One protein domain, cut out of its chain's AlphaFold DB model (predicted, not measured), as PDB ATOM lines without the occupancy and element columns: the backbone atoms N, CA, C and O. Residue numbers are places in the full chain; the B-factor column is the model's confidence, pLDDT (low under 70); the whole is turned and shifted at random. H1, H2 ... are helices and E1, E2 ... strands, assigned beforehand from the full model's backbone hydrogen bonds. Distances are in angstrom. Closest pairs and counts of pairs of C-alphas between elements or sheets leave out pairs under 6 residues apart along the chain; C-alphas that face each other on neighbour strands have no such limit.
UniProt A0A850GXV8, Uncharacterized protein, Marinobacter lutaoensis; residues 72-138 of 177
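AT A GLANCE: This is residues 72 to 138 of the 177 residues of an uncharacterized protein of Marinobacter lutaoensis (UniProt A0A850GXV8). The chain makes one round: helix H1 leads straight into a small strand hairpin, E1 and E2, a second small hairpin, E3 and E4, follows, and the chain comes back through H2 to H3, which lies side by side with H1. H2 sits between H3 and the hairpin E3 E4, so that H1 and H3 are at one end of the long axis and the turn of E3 E4 is at the other. The printed part has 67 residues with three named helices and four named strands, in the order H1 E1 E2 E3 E4 H2 H3; the class is mixed, and each hairpin is an antiparallel sheet of two strands. The whole is compact, with a radius of gyration of the C-alphas of 11.5 A and spans of 34 by 25 by 20 A.

HOW THE PARTS SIT: H1, residues 75 to 85, is joined to E1, residues 86 to 88, by a tight link with no residue between them. E1 and E2, residues 94 to 96, form an antiparallel hairpin, with N 87 and O 95 at 2.8 A and N 95 and O 87 at 2.9 A, within hydrogen-bond range. E3, residues 104 to 107, and E4, residues 112 to 115, form the other antiparallel hairpin, with N 107 and O 112 at 2.9 A and N 114 and O 105 at 3.0 A. E1 is apart from both E3 and E4. H2, residues 120 to 129, comes closest to E3 at the C-alphas of Arg 125 and Ile 105, 7.0 A apart. H3, residues 133 to 138, and H2 touch only at the corner by their link, the closest C-alphas being those of Ala 127 and Arg 136, 4.5 A; they run opposite ways at a steep tilt of 43 degrees. H1 and H3 touch, closest at the C-alphas of Leu 78 and Met 138, 6.2 A; they run opposite ways at a shallow tilt of 17 degrees. H1 and H2 are apart. Of the O i to N i+4 pairs, 6 of 7 are within hydrogen-bond range in H1, 5 of 6 in H2 and 0 of 2 in H3, where 2 of 3 O i to N i+3 pairs are within range.

IN THESE COORDINATES: H1 begins at C-alpha 75 (29.818, -24.552, -20.128) and is 16.0 A long. E1 and E2 are each 6.6 A long, E3 is 9.5 A and E4 9.9 A. H2 is 14.6 A long, from C-alpha 120 (40.238, -29.048, -15.035). H3 is 9.6 A long and ends at C-alpha 138 (27.620, -25.457, -12.603).

THE WHOLE: The C-alphas of Glu 73 and Gly 111 are the two farthest apart, 34.8 A, while those of Pro 72 and Met 138 are 8.9 A apart. The printed part has no cut, and no link is long. The mean pLDDT of the printed part is 89.1, and residue 108 alone is under 70.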
ATOM      1  N   PRO A  72      25.668 -30.274 -18.441       90.31
ATOM      2  CA  PRO A  72      25.128 -30.052 -19.784       90.31
ATOM      3  C   PRO A  72      24.549 -28.641 -19.934       90.31
ATOM      4  O   PRO A  72      23.888 -28.156 -19.020       90.31
ATOM      5  N   GLU A  73      24.845 -27.987 -21.060       90.50
ATOM      6  CA  GLU A  73      24.423 -26.611 -21.396       90.50
ATOM      7  C   GLU A  73      24.953 -25.496 -20.457       90.50
ATOM      8  O   GLU A  73      24.684 -24.318 -20.683       90.50
ATOM      9  N   MET A  74      25.781 -25.816 -19.452       93.69
ATOM     10  CA  MET A  74      26.314 -24.835 -18.489       93.69
ATOM     11  C   MET A  74      27.747 -24.364 -18.779       93.69
ATOM     12  O   MET A  74      28.242 -23.505 -18.055       93.69
ATOM     13  N   ALA A  75      28.419 -24.880 -19.814       93.12
ATOM     14  CA  ALA A  75      29.818 -24.552 -20.128       93.12
ATOM     15  C   ALA A  75      30.049 -23.050 -20.390       93.12
ATOM     16  O   ALA A  75      30.949 -22.449 -19.804       93.12
ATOM     17  N   GLU A  76      29.193 -22.430 -21.207       93.69
ATOM     18  CA  GLU A  76      29.249 -20.991 -21.496       93.69
ATOM     19  C   GLU A  76      28.945 -20.151 -20.244       93.69
ATOM     20  O   GLU A  76      29.660 -19.196 -19.944       93.69
ATOM     21  N   THR A  77      27.934 -20.540 -19.459       94.81
ATOM     22  CA  THR A  77      27.577 -19.849 -18.207       94.81
ATOM     23  C   THR A  77      28.701 -19.946 -17.170       94.81
ATOM     24  O   THR A  77      29.030 -18.948 -16.532       94.81
ATOM     25  N   LEU A  78      29.343 -21.114 -17.047       93.31
ATOM     26  CA  LEU A  78      30.517 -21.325 -16.199       93.31
ATOM     27  C   LEU A  78      31.679 -20.425 -16.630       93.31
ATOM     28  O   LEU A  78      32.276 -19.755 -15.790       93.31
ATOM     29  N   PHE A  79      31.978 -20.368 -17.929       94.94
ATOM     30  CA  PHE A  79      33.043 -19.519 -18.457       94.94
ATOM     31  C   PHE A  79      32.764 -18.032 -18.259       94.94
ATOM     32  O   PHE A  79      33.651 -17.288 -17.846       94.94
ATOM     33  N   ARG A  80      31.526 -17.600 -18.507       94.62
ATOM     34  CA  ARG A  80      31.075 -16.225 -18.283       94.62
ATOM     35  C   ARG A  80      31.168 -15.823 -16.810       94.62
ATOM     36  O   ARG A  80      31.541 -14.694 -16.522       94.62
ATOM     37  N   GLU A  81      30.863 -16.729 -15.885       94.31
ATOM     38  CA  GLU A  81      31.021 -16.472 -14.451       94.31
ATOM     39  C   GLU A  81      32.503 -16.406 -14.051       94.31
ATOM     40  O   GLU A  81      32.904 -15.472 -13.365       94.31
ATOM     41  N   ILE A  82      33.351 -17.329 -14.526       93.44
ATOM     42  CA  ILE A  82      34.807 -17.264 -14.294       93.44
ATOM     43  C   ILE A  82      35.364 -15.935 -14.821       93.44
ATOM     44  O   ILE A  82      36.037 -15.217 -14.088       93.44
ATOM     45  N   THR A  83      35.029 -15.571 -16.061       94.12
ATOM     46  CA  THR A  83      35.504 -14.338 -16.712       94.12
ATOM     47  C   THR A  83      34.846 -13.057 -16.196       94.12
ATOM     48  O   THR A  83      35.331 -11.963 -16.485       94.12
ATOM     49  N   HIS A  84      33.779 -13.145 -15.397       94.50
ATOM     50  CA  HIS A  84      33.236 -11.997 -14.671       94.50
ATOM     51  C   HIS A  84      34.169 -11.562 -13.532       94.50
ATOM     52  O   HIS A  84      34.368 -10.366 -13.329       94.50
ATOM     53  N   HIS A  85      34.758 -12.521 -12.807       92.12
ATOM     54  CA  HIS A  85      35.594 -12.259 -11.626       92.12
ATOM     55  C   HIS A  85      37.102 -12.303 -11.922       92.12
ATOM     56  O   HIS A  85      37.876 -11.621 -11.251       92.12
ATOM     57  N   TYR A  86      37.515 -13.054 -12.948       94.69
ATOM     58  CA  TYR A  86      38.916 -13.259 -13.322       94.69
ATOM     59  C   TYR A  86      39.197 -12.866 -14.777       94.69
ATOM     60  O   TYR A  86      38.360 -13.051 -15.659       94.69
ATOM     61  N   ASP A  87      40.391 -12.346 -15.049       94.44
ATOM     62  CA  ASP A  87      40.980 -12.312 -16.392       94.44
ATOM     63  C   ASP A  87      41.871 -13.541 -16.616       94.44
ATOM     64  O   ASP A  87      42.333 -14.177 -15.668       94.44
ATOM     65  N   ILE A  88      42.107 -13.887 -17.883       93.50
ATOM     66  CA  ILE A  88      42.962 -15.015 -18.271       93.50
ATOM     67  C   ILE A  88      44.306 -14.450 -18.733       93.50
ATOM     68  O   ILE A  88      44.409 -13.869 -19.814       93.50
ATOM     69  N   GLY A  89      45.320 -14.600 -17.887       90.25
ATOM     70  CA  GLY A  89      46.694 -14.191 -18.142       90.25
ATOM     71  C   GLY A  89      47.508 -15.213 -18.938       90.25
ATOM     72  O   GLY A  89      46.996 -16.182 -19.505       90.25
ATOM     73  N   GLU A  90      48.821 -14.989 -18.969       86.00
ATOM     74  CA  GLU A  90      49.772 -15.868 -19.648       86.00
ATOM     75  C   GLU A  90      49.755 -17.292 -19.060       86.00
ATOM     76  O   GLU A  90      49.664 -17.493 -17.846       86.00
ATOM     77  N   GLY A  91      49.824 -18.302 -19.933       86.12
ATOM     78  CA  GLY A  91      49.796 -19.712 -19.529       86.12
ATOM     79  C   GLY A  91      48.505 -20.137 -18.819       86.12
ATOM     80  O   GLY A  91      48.573 -21.001 -17.939       86.12
ATOM     81  N   ASP A  92      47.381 -19.504 -19.179       91.38
ATOM     82  CA  ASP A  92      46.025 -19.699 -18.646       91.38
ATOM     83  C   ASP A  92      45.861 -19.380 -17.149       91.38
ATOM     84  O   ASP A  92      44.881 -19.798 -16.533       91.38
ATOM     85  N   ALA A  93      46.791 -18.631 -16.546       93.06
ATOM     86  CA  ALA A  93      46.673 -18.189 -15.157       93.06
ATOM     87  C   ALA A  93      45.445 -17.285 -14.965       93.06
ATOM     88  O   ALA A  93      45.258 -16.326 -15.713       93.06
ATOM     89  N   LEU A  94      44.626 -17.554 -13.949       94.44
ATOM     90  CA  LEU A  94      43.524 -16.667 -13.589       94.44
ATOM     91  C   LEU A  94      44.061 -15.490 -12.774       94.44
ATOM     92  O   LEU A  94      44.793 -15.687 -11.807       94.44
ATOM     93  N   ILE A  95      43.696 -14.274 -13.166       95.19
ATOM     94  CA  ILE A  95      44.089 -13.021 -12.513       95.19
ATOM     95  C   ILE A  95      42.829 -12.387 -11.930       95.19
ATOM     96  O   ILE A  95      41.845 -12.210 -12.641       95.19
ATOM     97  N   ASP A  96      42.833 -12.068 -10.642       92.56
ATOM     98  CA  ASP A  96      41.700 -11.436  -9.961       92.56
ATOM     99  C   ASP A  96      41.498  -9.995 -10.450       92.56
ATOM    100  O   ASP A  96      42.424  -9.185 -10.445       92.56
ATOM    101  N   LYS A  97      40.277  -9.671 -10.893       92.75
ATOM    102  CA  LYS A  97      39.953  -8.357 -11.477       92.75
ATOM    103  C   LYS A  97      39.946  -7.209 -10.475       92.75
ATOM    104  O   LYS A  97      40.063  -6.055 -10.883       92.75
ATOM    105  N   ALA A  98      39.772  -7.500  -9.189       90.00
ATOM    106  CA  ALA A  98      39.762  -6.495  -8.137       90.00
ATOM    107  C   ALA A  98      41.175  -6.193  -7.618       90.00
ATOM    108  O   ALA A  98      41.439  -5.052  -7.238       90.00
ATOM    109  N   THR A  99      42.079  -7.180  -7.603       90.69
ATOM    110  CA  THR A  99      43.459  -7.004  -7.100       90.69
ATOM    111  C   THR A  99      44.513  -6.849  -8.198       90.69
ATOM    112  O   THR A  99      45.547  -6.231  -7.957       90.69
ATOM    113  N   GLY A 100      44.276  -7.392  -9.395       90.06
ATOM    114  CA  GLY A 100      45.273  -7.516 -10.461       90.06
ATOM    115  C   GLY A 100      46.323  -8.609 -10.215       90.06
ATOM    116  O   GLY A 100      47.284  -8.711 -10.977       90.06
ATOM    117  N   GLU A 101      46.169  -9.422  -9.167       91.56
ATOM    118  CA  GLU A 101      47.114 -10.480  -8.800       91.56
ATOM    119  C   GLU A 101      46.671 -11.853  -9.328       91.56
ATOM    120  O   GLU A 101      45.483 -12.127  -9.505       91.56
ATOM    121  N   ALA A 102      47.633 -12.750  -9.561       91.62
ATOM    122  CA  ALA A 102      47.335 -14.131  -9.929       91.62
ATOM    123  C   ALA A 102      46.588 -14.839  -8.788       91.62
ATOM    124  O   ALA A 102      47.066 -14.874  -7.651       91.62
ATOM    125  N   LEU A 103      45.440 -15.438  -9.101       91.81
ATOM    126  CA  LEU A 103      44.609 -16.165  -8.152       91.81
ATOM    127  C   LEU A 103      45.401 -17.326  -7.546       91.81
ATOM    128  O   LEU A 103      45.875 -18.210  -8.259       91.81
ATOM    129  N   GLN A 104      45.499 -17.353  -6.220       91.75
ATOM    130  CA  GLN A 104      46.109 -18.445  -5.468       91.75
ATOM    131  C   GLN A 104      45.072 -19.078  -4.545       91.75
ATOM    132  O   GLN A 104      44.403 -18.377  -3.786       91.75
ATOM    133  N   ILE A 105      44.970 -20.406  -4.578       88.38
ATOM    134  CA  ILE A 105      44.123 -21.174  -3.662       88.38
ATOM    135  C   ILE A 105      45.020 -22.060  -2.796       88.38
ATOM    136  O   ILE A 105      45.964 -22.684  -3.280       88.38
ATOM    137  N   GLU A 106      44.728 -22.087  -1.499       85.00
ATOM    138  CA  GLU A 106      45.414 -22.933  -0.527       85.00
ATOM    139  C   GLU A 106      44.891 -24.372  -0.621       85.00
ATOM    140  O   GLU A 106      43.683 -24.604  -0.540       85.00
ATOM    141  N   ILE A 107      45.788 -25.341  -0.813       77.69
ATOM    142  CA  ILE A 107      45.431 -26.762  -0.871       77.69
ATOM    143  C   ILE A 107      45.221 -27.280   0.565       77.69
ATOM    144  O   ILE A 107      46.200 -27.313   1.320       77.69
ATOM    145  N   PRO A 108      44.008 -27.743   0.946       68.25
ATOM    146  CA  PRO A 108      43.688 -28.107   2.332       68.25
ATOM    147  C   PRO A 108      44.624 -29.156   2.946       68.25
ATOM    148  O   PRO A 108      44.973 -29.057   4.119       68.25
ATOM    149  N   ASP A 109      45.075 -30.122   2.144       70.25
ATOM    150  CA  ASP A 109      45.924 -31.233   2.597       70.25
ATOM    151  C   ASP A 109      47.422 -30.881   2.695       70.25
ATOM    152  O   ASP A 109      48.218 -31.701   3.154       70.25
ATOM    153  N   LYS A 110      47.833 -29.692   2.229       71.38
ATOM    154  CA  LYS A 110      49.249 -29.284   2.146       71.38
ATOM    155  C   LYS A 110      49.571 -27.934   2.790       71.38
ATOM    156  O   LYS A 110      50.739 -27.694   3.083       71.38
ATOM    157  N   GLY A 111      48.590 -27.045   2.969       74.44
ATOM    158  CA  GLY A 111      48.825 -25.658   3.406       74.44
ATOM    159  C   GLY A 111      49.615 -24.816   2.392       74.44
ATOM    160  O   GLY A 111      50.139 -23.756   2.724       74.44
ATOM    161  N   GLU A 112      49.741 -25.299   1.154       83.06
ATOM    162  CA  GLU A 112      50.484 -24.651   0.075       83.06
ATOM    163  C   GLU A 112      49.524 -23.838  -0.799       83.06
ATOM    164  O   GLU A 112      48.473 -24.337  -1.211       83.06
ATOM    165  N   ARG A 113      49.887 -22.585  -1.093       86.00
ATOM    166  CA  ARG A 113      49.147 -21.719  -2.018       86.00
ATOM    167  C   ARG A 113      49.636 -21.944  -3.438       86.00
ATOM    168  O   ARG A 113      50.780 -21.633  -3.755       86.00
ATOM    169  N   VAL A 114      48.758 -22.464  -4.287       87.12
ATOM    170  CA  VAL A 114      49.079 -22.812  -5.675       87.12
ATOM    171  C   VAL A 114      48.358 -21.846  -6.622       87.12
ATOM    172  O   VAL A 114      47.170 -21.578  -6.406       87.12
ATOM    173  N   PRO A 115      49.039 -21.301  -7.652       89.31
ATOM    174  CA  PRO A 115      48.399 -20.457  -8.653       89.31
ATOM    175  C   PRO A 115      47.356 -21.252  -9.441       89.31
ATOM    176  O   PRO A 115      47.594 -22.387  -9.861       89.31
ATOM    177  N   VAL A 116      46.195 -20.646  -9.649       93.19
ATOM    178  CA  VAL A 116      45.053 -21.263 -10.318       93.19
ATOM    179  C   VAL A 116      45.085 -20.929 -11.802       93.19
ATOM    180  O   VAL A 116      45.269 -19.776 -12.190       93.19
ATOM    181  N   LYS A 117      44.861 -21.943 -12.632       94.19
ATOM    182  CA  LYS A 117      44.728 -21.810 -14.081       94.19
ATOM    183  C   LYS A 117      43.317 -22.156 -14.541       94.19
ATOM    184  O   LYS A 117      42.566 -22.817 -13.822       94.19
ATOM    185  N   LEU A 118      42.977 -21.749 -15.760       93.12
ATOM    186  CA  LEU A 118      41.793 -22.210 -16.479       93.12
ATOM    187  C   LEU A 118      42.014 -23.639 -17.020       93.12
ATOM    188  O   LEU A 118      42.062 -23.863 -18.224       93.12
ATOM    189  N   ASP A 119      42.165 -24.598 -16.106       92.31
ATOM    190  CA  ASP A 119      42.258 -26.033 -16.391       92.31
ATOM    191  C   ASP A 119      41.268 -26.846 -15.522       92.31
ATOM    192  O   ASP A 119      40.608 -26.306 -14.622       92.31
ATOM    193  N   HIS A 120      41.146 -28.158 -15.779       90.38
ATOM    194  CA  HIS A 120      40.238 -29.048 -15.035       90.38
ATOM    195  C   HIS A 120      40.461 -29.055 -13.522       90.38
ATOM    196  O   HIS A 120      39.526 -29.360 -12.778       90.38
ATOM    197  N   GLU A 121      41.679 -28.791 -13.056       90.38
ATOM    198  CA  GLU A 121      42.029 -28.866 -11.641       90.38
ATOM    199  C   GLU A 121      41.820 -27.508 -10.958       90.38
ATOM    200  O   GLU A 121      41.241 -27.438  -9.876       90.38
ATOM    201  N   GLY A 122      42.200 -26.413 -11.621       90.31
ATOM    202  CA  GLY A 122      41.942 -25.047 -11.185       90.31
ATOM    203  C   GLY A 122      40.451 -24.737 -11.056       90.31
ATOM    204  O   GLY A 122      40.021 -24.246 -10.013       90.31
ATOM    205  N   ILE A 123      39.629 -25.119 -12.039       91.31
ATOM    206  CA  ILE A 123      38.169 -24.915 -11.980       91.31
ATOM    207  C   ILE A 123      37.539 -25.680 -10.800       91.31
ATOM    208  O   ILE A 123      36.671 -25.143 -10.105       91.31
ATOM    209  N   LYS A 124      38.014 -26.899 -10.502       88.88
ATOM    210  CA  LYS A 124      37.581 -27.659  -9.313       88.88
ATOM    211  C   LYS A 124      38.013 -26.984  -8.010       88.88
ATOM    212  O   LYS A 124      37.175 -26.804  -7.128       88.88
ATOM    213  N   ARG A 125      39.263 -26.512  -7.913       89.06
ATOM    214  CA  ARG A 125      39.756 -25.743  -6.753       89.06
ATOM    215  C   ARG A 125      38.911 -24.490  -6.488       89.06
ATOM    216  O   ARG A 125      38.603 -24.197  -5.333       89.06
ATOM    217  N   ILE A 126      38.473 -23.767  -7.524       89.56
ATOM    218  CA  ILE A 126      37.571 -22.606  -7.368       89.56
ATOM    219  C   ILE A 126      36.224 -23.038  -6.765       89.56
ATOM    220  O   ILE A 126      35.734 -22.412  -5.825       89.56
ATOM    221  N   ALA A 127      35.651 -24.146  -7.242       88.06
ATOM    222  CA  ALA A 127      34.394 -24.688  -6.722       88.06
ATOM    223  C   ALA A 127      34.489 -25.146  -5.252       88.06
ATOM    224  O   ALA A 127      33.539 -24.984  -4.480       88.06
ATOM    225  N   GLU A 128      35.630 -25.717  -4.865       86.81
ATOM    226  CA  GLU A 128      35.901 -26.236  -3.519       86.81
ATOM    227  C   GLU A 128      36.254 -25.133  -2.513       86.81
ATOM    228  O   GLU A 128      35.781 -25.169  -1.373       86.81
ATOM    229  N   SER A 129      37.011 -24.118  -2.943       84.12
ATOM    230  CA  SER A 129      37.386 -22.944  -2.134       84.12
ATOM    231  C   SER A 129      36.207 -22.028  -1.786       84.12
ATOM    232  O   SER A 129      36.312 -21.223  -0.861       84.12
ATOM    233  N   LYS A 130      35.071 -22.163  -2.489       81.81
ATOM    234  CA  LYS A 130      33.839 -21.364  -2.320       81.81
ATOM    235  C   LYS A 130      34.005 -19.866  -2.605       81.81
ATOM    236  O   LYS A 130      33.110 -19.101  -2.254       81.81
ATOM    237  N   LEU A 131      35.092 -19.456  -3.268       83.75
ATOM    238  CA  LEU A 131      35.317 -18.064  -3.685       83.75
ATOM    239  C   LEU A 131      34.164 -17.541  -4.552       83.75
ATOM    240  O   LEU A 131      33.708 -16.417  -4.369       83.75
ATOM    241  N   ILE A 132      33.649 -18.393  -5.443       85.69
ATOM    242  CA  ILE A 132      32.484 -18.107  -6.282       85.69
ATOM    243  C   ILE A 132      31.434 -19.209  -6.049       85.69
ATOM    244  O   ILE A 132      31.550 -20.305  -6.604       85.69
ATOM    245  N   PRO A 133      30.400 -18.965  -5.217       83.75
ATOM    246  CA  PRO A 133      29.404 -19.983  -4.861       83.75
ATOM    247  C   PRO A 133      28.605 -20.540  -6.050       83.75
ATOM    248  O   PRO A 133      28.222 -21.710  -6.037       83.75
ATOM    249  N   SER A 134      28.375 -19.722  -7.081       86.75
ATOM    250  CA  SER A 134      27.680 -20.080  -8.328       86.75
ATOM    251  C   SER A 134      28.422 -21.164  -9.117       86.75
ATOM    252  O   SER A 134      27.787 -22.099  -9.600       86.75
ATOM    253  N   ILE A 135      29.759 -21.111  -9.187       89.19
ATOM    254  CA  ILE A 135      30.585 -22.061  -9.954       89.19
ATOM    255  C   ILE A 135      30.366 -23.508  -9.509       89.19
ATOM    256  O   ILE A 135      30.225 -24.395 -10.350       89.19
ATOM    257  N   ARG A 136      30.237 -23.758  -8.199       87.44
ATOM    258  CA  ARG A 136      29.981 -25.111  -7.684       87.44
ATOM    259  C   ARG A 136      28.665 -25.702  -8.204       87.44
ATOM    260  O   ARG A 136      28.596 -26.904  -8.432       87.44
ATOM    261  N   ALA A 137      27.633 -24.885  -8.408       86.81
ATOM    262  CA  ALA A 137      26.356 -25.358  -8.943       86.81
ATOM    263  C   ALA A 137      26.418 -25.701 -10.443       86.81
ATOM    264  O   ALA A 137      25.492 -26.325 -10.949       86.81
ATOM    265  N   MET A 138      27.485 -25.310 -11.150       90.31
ATOM    266  CA  MET A 138      27.620 -25.457 -12.603       90.31
ATOM    267  C   MET A 138      28.536 -26.610 -13.036       90.31
ATOM    268  O   MET A 138      28.616 -26.891 -14.228       90.31
TER     269      MET A 138